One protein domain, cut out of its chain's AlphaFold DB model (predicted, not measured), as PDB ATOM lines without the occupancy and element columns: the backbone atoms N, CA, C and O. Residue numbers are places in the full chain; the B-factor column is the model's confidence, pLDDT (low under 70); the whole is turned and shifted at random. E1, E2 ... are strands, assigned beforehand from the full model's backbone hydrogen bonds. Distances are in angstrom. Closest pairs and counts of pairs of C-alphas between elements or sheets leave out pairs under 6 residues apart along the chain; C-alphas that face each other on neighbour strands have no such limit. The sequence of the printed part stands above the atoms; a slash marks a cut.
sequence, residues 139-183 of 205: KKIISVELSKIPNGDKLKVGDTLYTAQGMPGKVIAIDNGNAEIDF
ATOM      1  N   LYS A 139       8.476 -51.358  11.731       96.00
ATOM      2  CA  LYS A 139       9.495 -51.993  10.879       96.00
ATOM      3  C   LYS A 139      10.547 -51.010  10.365       96.00
ATOM      4  O   LYS A 139      11.584 -51.441   9.872       96.00
ATOM      5  N   LYS A 140      10.288 -49.704  10.464       94.62
ATOM      6  CA  LYS A 140      11.259 -48.643  10.165       94.62
ATOM      7  C   LYS A 140      12.110 -48.267  11.376       94.62
ATOM      8  O   LYS A 140      12.953 -47.383  11.258       94.62
ATOM      9  N   ILE A 141      11.918 -48.935  12.512       95.69
ATOM     10  CA  ILE A 141      12.831 -48.868  13.647       95.69
ATOM     11  C   ILE A 141      13.806 -50.033  13.510       95.69
ATOM     12  O   ILE A 141      13.404 -51.196  13.486       95.69
ATOM     13  N   ILE A 142      15.092 -49.721  13.375       94.69
ATOM     14  CA  ILE A 142      16.141 -50.714  13.140       94.69
ATOM     15  C   ILE A 142      17.110 -50.698  14.317       94.69
ATOM     16  O   ILE A 142      17.579 -49.638  14.730       94.69
ATOM     17  N   SER A 143      17.435 -51.886  14.826       95.94
ATOM     18  CA  SER A 143      18.495 -52.077  15.813       95.94
ATOM     19  C   SER A 143      19.826 -52.322  15.103       95.94
ATOM     20  O   SER A 143      19.926 -53.207  14.249       95.94
ATOM     21  N   VAL A 144      20.841 -51.524  15.427       94.38
ATOM     22  CA  VAL A 144      22.176 -51.608  14.828       94.38
ATOM     23  C   VAL A 144      23.230 -51.607  15.930       94.38
ATOM     24  O   VAL A 144      23.217 -50.750  16.809       94.38
ATOM     25  N   GLU A 145      24.174 -52.543  15.861       96.31
ATOM     26  CA  GLU A 145      25.321 -52.582  16.774       96.31
ATOM     27  C   GLU A 145      26.159 -51.303  16.660       96.31
ATOM     28  O   GLU A 145      26.544 -50.896  15.561       96.31
ATOM     29  N   LEU A 146      26.520 -50.709  17.800       94.62
ATOM     30  CA  LEU A 146      27.329 -49.488  17.853       94.62
ATOM     31  C   LEU A 146      28.680 -49.654  17.142       94.62
ATOM     32  O   LEU A 146      29.175 -48.709  16.536       94.62
ATOM     33  N   SER A 147      29.256 -50.858  17.161       94.44
ATOM     34  CA  SER A 147      30.518 -51.190  16.482       94.44
ATOM     35  C   SER A 147      30.453 -51.048  14.956       94.44
ATOM     36  O   SER A 147      31.479 -50.831  14.313       94.44
ATOM     37  N   LYS A 148      29.254 -51.165  14.370       92.38
ATOM     38  CA  LYS A 148      29.007 -51.053  12.924       92.38
ATOM     39  C   LYS A 148      28.692 -49.621  12.497       92.38
ATOM     40  O   LYS A 148      28.648 -49.337  11.302       92.38
ATOM     41  N   ILE A 149      28.476 -48.720  13.456       91.12
ATOM     42  CA  ILE A 149      28.173 -47.314  13.203       91.12
ATOM     43  C   ILE A 149      29.481 -46.514  13.266       91.12
ATOM     44  O   ILE A 149      30.184 -46.557  14.279       91.12
ATOM     45  N   PRO A 150      29.828 -45.740  12.221       89.06
ATOM     46  CA  PRO A 150      30.964 -44.828  12.283       89.06
ATOM     47  C   PRO A 150      30.835 -43.854  13.464       89.06
ATOM     48  O   PRO A 150      29.849 -43.126  13.560       89.06
ATOM     49  N   ASN A 151      31.844 -43.813  14.340       90.12
ATOM     50  CA  ASN A 151      31.816 -43.067  15.611       90.12
ATOM     51  C   ASN A 151      30.679 -43.487  16.569       90.12
ATOM     52  O   ASN A 151      30.184 -42.660  17.340       90.12
ATOM     53  N   GLY A 152      30.250 -44.754  16.528       89.94
ATOM     54  CA  GLY A 152      29.189 -45.277  17.393       89.94
ATOM     55  C   GLY A 152      29.482 -45.146  18.892       89.94
ATOM     56  O   GLY A 152      28.558 -45.007  19.684       89.94
ATOM     57  N   ASP A 153      30.757 -45.077  19.285       92.19
ATOM     58  CA  ASP A 153      31.214 -44.798  20.653       92.19
ATOM     59  C   ASP A 153      30.809 -43.405  21.170       92.19
ATOM     60  O   ASP A 153      30.738 -43.179  22.379       92.19
ATOM     61  N   LYS A 154      30.532 -42.458  20.268       93.50
ATOM     62  CA  LYS A 154      30.156 -41.075  20.608       93.50
ATOM     63  C   LYS A 154      28.660 -40.809  20.491       93.50
ATOM     64  O   LYS A 154      28.220 -39.756  20.972       93.50
ATOM     65  N   LEU A 155      27.928 -41.737  19.874       95.00
ATOM     66  CA  LEU A 155      26.510 -41.630  19.556       95.00
ATOM     67  C   LEU A 155      25.664 -41.442  20.818       95.00
ATOM     68  O   LEU A 155      25.950 -42.019  21.869       95.00
ATOM     69  N   LYS A 156      24.615 -40.626  20.718       95.88
ATOM     70  CA  LYS A 156      23.682 -40.337  21.811       95.88
ATOM     71  C   LYS A 156      22.246 -40.492  21.344       95.88
ATOM     72  O   LYS A 156      21.919 -40.286  20.177       95.88
ATOM     73  N   VAL A 157      21.366 -40.803  22.291       96.31
ATOM     74  CA  VAL A 157      19.922 -40.726  22.058       96.31
ATOM     75  C   VAL A 157      19.561 -39.301  21.635       96.31
ATOM     76  O   VAL A 157      19.974 -38.331  22.270       96.31
ATOM     77  N   GLY A 158      18.793 -39.186  20.555       94.88
ATOM     78  CA  GLY A 158      18.423 -37.928  19.916       94.88
ATOM     79  C   GLY A 158      19.283 -37.554  18.708       94.88
ATOM     80  O   GLY A 158      18.826 -36.738  17.905       94.88
ATOM     81  N   ASP A 159      20.463 -38.158  18.535       95.25
ATOM     82  CA  ASP A 159      21.304 -37.908  17.363       95.25
ATOM     83  C   ASP A 159      20.592 -38.343  16.074       95.25
ATOM     84  O   ASP A 159      19.786 -39.276  16.058       95.25
ATOM     85  N   THR A 160      20.891 -37.655  14.971       94.31
ATOM     86  CA  THR A 160      20.405 -38.030  13.637       94.31
ATOM     87  C   THR A 160      21.541 -38.646  12.838       94.31
ATOM     88  O   THR A 160      22.576 -38.015  12.623       94.31
ATOM     89  N   LEU A 161      21.328 -39.874  12.381       92.31
ATOM     90  CA  LEU A 161      22.199 -40.584  11.458       92.31
ATOM     91  C   LEU A 161      21.646 -40.487  10.040       92.31
ATOM     92  O   LEU A 161      20.450 -40.297   9.846       92.31
ATOM     93  N   TYR A 162      22.514 -40.644   9.046       91.00
ATOM     94  CA  TYR A 162      22.125 -40.651   7.640       91.00
ATOM     95  C   TYR A 162      22.550 -41.963   7.000       91.00
ATOM     96  O   TYR A 162      23.685 -42.413   7.170       91.00
ATOM     97  N   THR A 163      21.640 -42.582   6.254       86.00
ATOM     98  CA  THR A 163      21.980 -43.738   5.422       86.00
ATOM     99  C   THR A 163      22.865 -43.311   4.248       86.00
ATOM    100  O   THR A 163      22.970 -42.128   3.925       86.00
ATOM    101  N   ALA A 164      23.453 -44.278   3.536       85.44
ATOM    102  CA  ALA A 164      24.220 -44.008   2.314       85.44
ATOM    103  C   ALA A 164      23.400 -43.294   1.217       85.44
ATOM    104  O   ALA A 164      23.966 -42.642   0.347       85.44
ATOM    105  N   GLN A 165      22.070 -43.398   1.269       86.94
ATOM    106  CA  GLN A 165      21.140 -42.721   0.362       86.94
ATOM    107  C   GLN A 165      20.733 -41.323   0.864       86.94
ATOM    108  O   GLN A 165      19.894 -40.674   0.249       86.94
ATOM    109  N   GLY A 166      21.290 -40.861   1.989       87.50
ATOM    110  CA  GLY A 166      20.981 -39.561   2.588       87.50
ATOM    111  C   GLY A 166      19.681 -39.525   3.395       87.50
ATOM    112  O   GLY A 166      19.237 -38.445   3.775       87.50
ATOM    113  N   MET A 167      19.061 -40.674   3.677       87.38
ATOM    114  CA  MET A 167      17.843 -40.723   4.494       87.38
ATOM    115  C   MET A 167      18.189 -40.524   5.977       87.38
ATOM    116  O   MET A 167      19.016 -41.288   6.485       87.38
ATOM    117  N   PRO A 168      17.575 -39.550   6.674       92.94
ATOM    118  CA  PRO A 168      17.799 -39.349   8.098       92.94
ATOM    119  C   PRO A 168      17.094 -40.430   8.928       92.94
ATOM    120  O   PRO A 168      15.961 -40.805   8.634       92.94
ATOM    121  N   GLY A 169      17.745 -40.885   9.994       94.62
ATOM    122  CA  GLY A 169      17.177 -41.738  11.033       94.62
ATOM    123  C   GLY A 169      17.553 -41.213  12.414       94.62
ATOM    124  O   GLY A 169      18.696 -40.816  12.641       94.62
ATOM    125  N   LYS A 170      16.595 -41.175  13.336       96.44
ATOM    126  CA  LYS A 170      16.792 -40.636  14.684       96.44
ATOM    127  C   LYS A 170      17.131 -41.756  15.657       96.44
ATOM    128  O   LYS A 170      16.394 -42.726  15.751       96.44
ATOM    129  N   VAL A 171      18.197 -41.601  16.431       96.50
ATOM    130  CA  VAL A 171      18.517 -42.531  17.517       96.50
ATOM    131  C   VAL A 171      17.506 -42.331  18.643       96.50
ATOM    132  O   VAL A 171      17.442 -41.251  19.233       96.50
ATOM    133  N   ILE A 172      16.705 -43.350  18.940       96.75
ATOM    134  CA  ILE A 172      15.648 -43.287  19.963       96.75
ATOM    135  C   ILE A 172      16.031 -44.015  21.253       96.75
ATOM    136  O   ILE A 172      15.556 -43.635  22.320       96.75
ATOM    137  N   ALA A 173      16.938 -44.988  21.175       97.00
ATOM    138  CA  ALA A 173      17.480 -45.690  22.329       97.00
ATOM    139  C   ALA A 173      18.908 -46.169  22.048       97.00
ATOM    140  O   ALA A 173      19.281 -46.412  20.900       97.00
ATOM    141  N   ILE A 174      19.707 -46.303  23.105       96.50
ATOM    142  CA  ILE A 174      20.994 -46.998  23.076       96.50
ATOM    143  C   ILE A 174      21.024 -47.911  24.296       96.50
ATOM    144  O   ILE A 174      20.931 -47.423  25.422       96.50
ATOM    145  N   ASP A 175      21.147 -49.214  24.070       94.56
ATOM    146  CA  ASP A 175      21.197 -50.223  25.124       94.56
ATOM    147  C   ASP A 175      22.020 -51.438  24.677       94.56
ATOM    148  O   ASP A 175      22.032 -51.794  23.500       94.56
ATOM    149  N   ASN A 176      22.719 -52.076  25.616       91.38
ATOM    150  CA  ASN A 176      23.450 -53.330  25.400       91.38
ATOM    151  C   ASN A 176      24.363 -53.345  24.153       91.38
ATOM    152  O   ASN A 176      24.487 -54.356  23.465       91.38
ATOM    153  N   GLY A 177      25.010 -52.217  23.842       93.25
ATOM    154  CA  GLY A 177      25.893 -52.094  22.676       93.25
ATOM    155  C   GLY A 177      25.175 -51.920  21.332       93.25
ATOM    156  O   GLY A 177      25.839 -51.922  20.296       93.25
ATOM    157  N   ASN A 178      23.855 -51.726  21.338       95.88
ATOM    158  CA  ASN A 178      23.025 -51.470  20.166       95.88
ATOM    159  C   ASN A 178      22.369 -50.089  20.246       95.88
ATOM    160  O   ASN A 178      22.035 -49.603  21.325       95.88
ATOM    161  N   ALA A 179      22.153 -49.473  19.089       96.50
ATOM    162  CA  ALA A 179      21.321 -48.292  18.927       96.50
ATOM    163  C   ALA A 179      20.025 -48.667  18.202       96.50
ATOM    164  O   ALA A 179      20.060 -49.348  17.176       96.50
ATOM    165  N   GLU A 180      18.894 -48.185  18.705       97.00
ATOM    166  CA  GLU A 180      17.624 -48.203  17.984       97.00
ATOM    167  C   GLU A 180      17.474 -46.902  17.204       97.00
ATOM    168  O   GLU A 180      17.555 -45.806  17.769       97.00
ATOM    169  N   ILE A 181      17.272 -47.027  15.895       96.12
ATOM    170  CA  ILE A 181      17.219 -45.904  14.965       96.12
ATOM    171  C   ILE A 181      15.860 -45.910  14.270       96.12
ATOM    172  O   ILE A 181      15.515 -46.867  13.582       96.12
ATOM    173  N   ASP A 182      15.106 -44.830  14.442       96.56
ATOM    174  CA  ASP A 182      13.804 -44.606  13.827       96.56
ATOM    175  C   ASP A 182      13.944 -43.873  12.485       96.56
ATOM    176  O   ASP A 182      14.380 -42.719  12.436       96.56
ATOM    177  N   PHE A 183      13.565 -44.546  11.398       95.81
ATOM    178  CA  PHE A 183      13.540 -44.010  10.033       95.81
ATOM    179  C   PHE A 183      12.136 -43.585   9.574       95.81
ATOM    180  O   PHE A 183      11.904 -43.359   8.382       95.81
TER     181      PHE A 183
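AT A GLANCE: This is residues 139 to 183 of the 205 residues of the protein "Peptidyl-prolyl cis-trans isomerase" of uncultured archaeon (UniProt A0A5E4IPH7). A small, strongly twisted sheet of four strands, in the order E1 E4 E3 E2, curls across its width, and the long loop of residues 146 to 159 runs from edge strand E1 to edge strand E2. The printed part has 45 residues, with no named helix and four antiparallel strands, E1 to E4 along the chain; the class is all strand, with 21 residues in them, under half. It is compact, radius of gyration of the C-alphas 9.4 A, spanning 25 by 20 by 16 A.

HOW THE PARTS SIT: E1, residues 141 to 145, neighbours E4, residues 178 to 182, with N 142 and O 181 2.9 A apart. E2, residues 160 to 162, and E3, residues 168 to 175, form a hairpin, N 161 and O 169 being 2.8 A apart. E3 bends by 54 degrees at residue 172 and forms a hairpin with E4, N 172 and O 180 being 2.9 A apart. These N and O pairs are within hydrogen-bond range. E2, E3 and E4 make a meander, each strand the antiparallel neighbour of the one before; with E1 the antiparallel neighbour of E4, the four are a Greek key.

IN THESE COORDINATES: E1 begins at C-alpha 141 (12.831, -48.868, 13.647) and is 13.4 A long, E2 6.8 A, E3 20.5 A and E4 13.1 A, ending at C-alpha 182 (13.804, -44.606, 13.827).

THE WHOLE: The farthest C-alphas, of Gln 165 and Asn 176, are 27.3 A apart. The printed part has no cut, the link E1 to E2 is long, and no printed residue is under 70 in pLDDT.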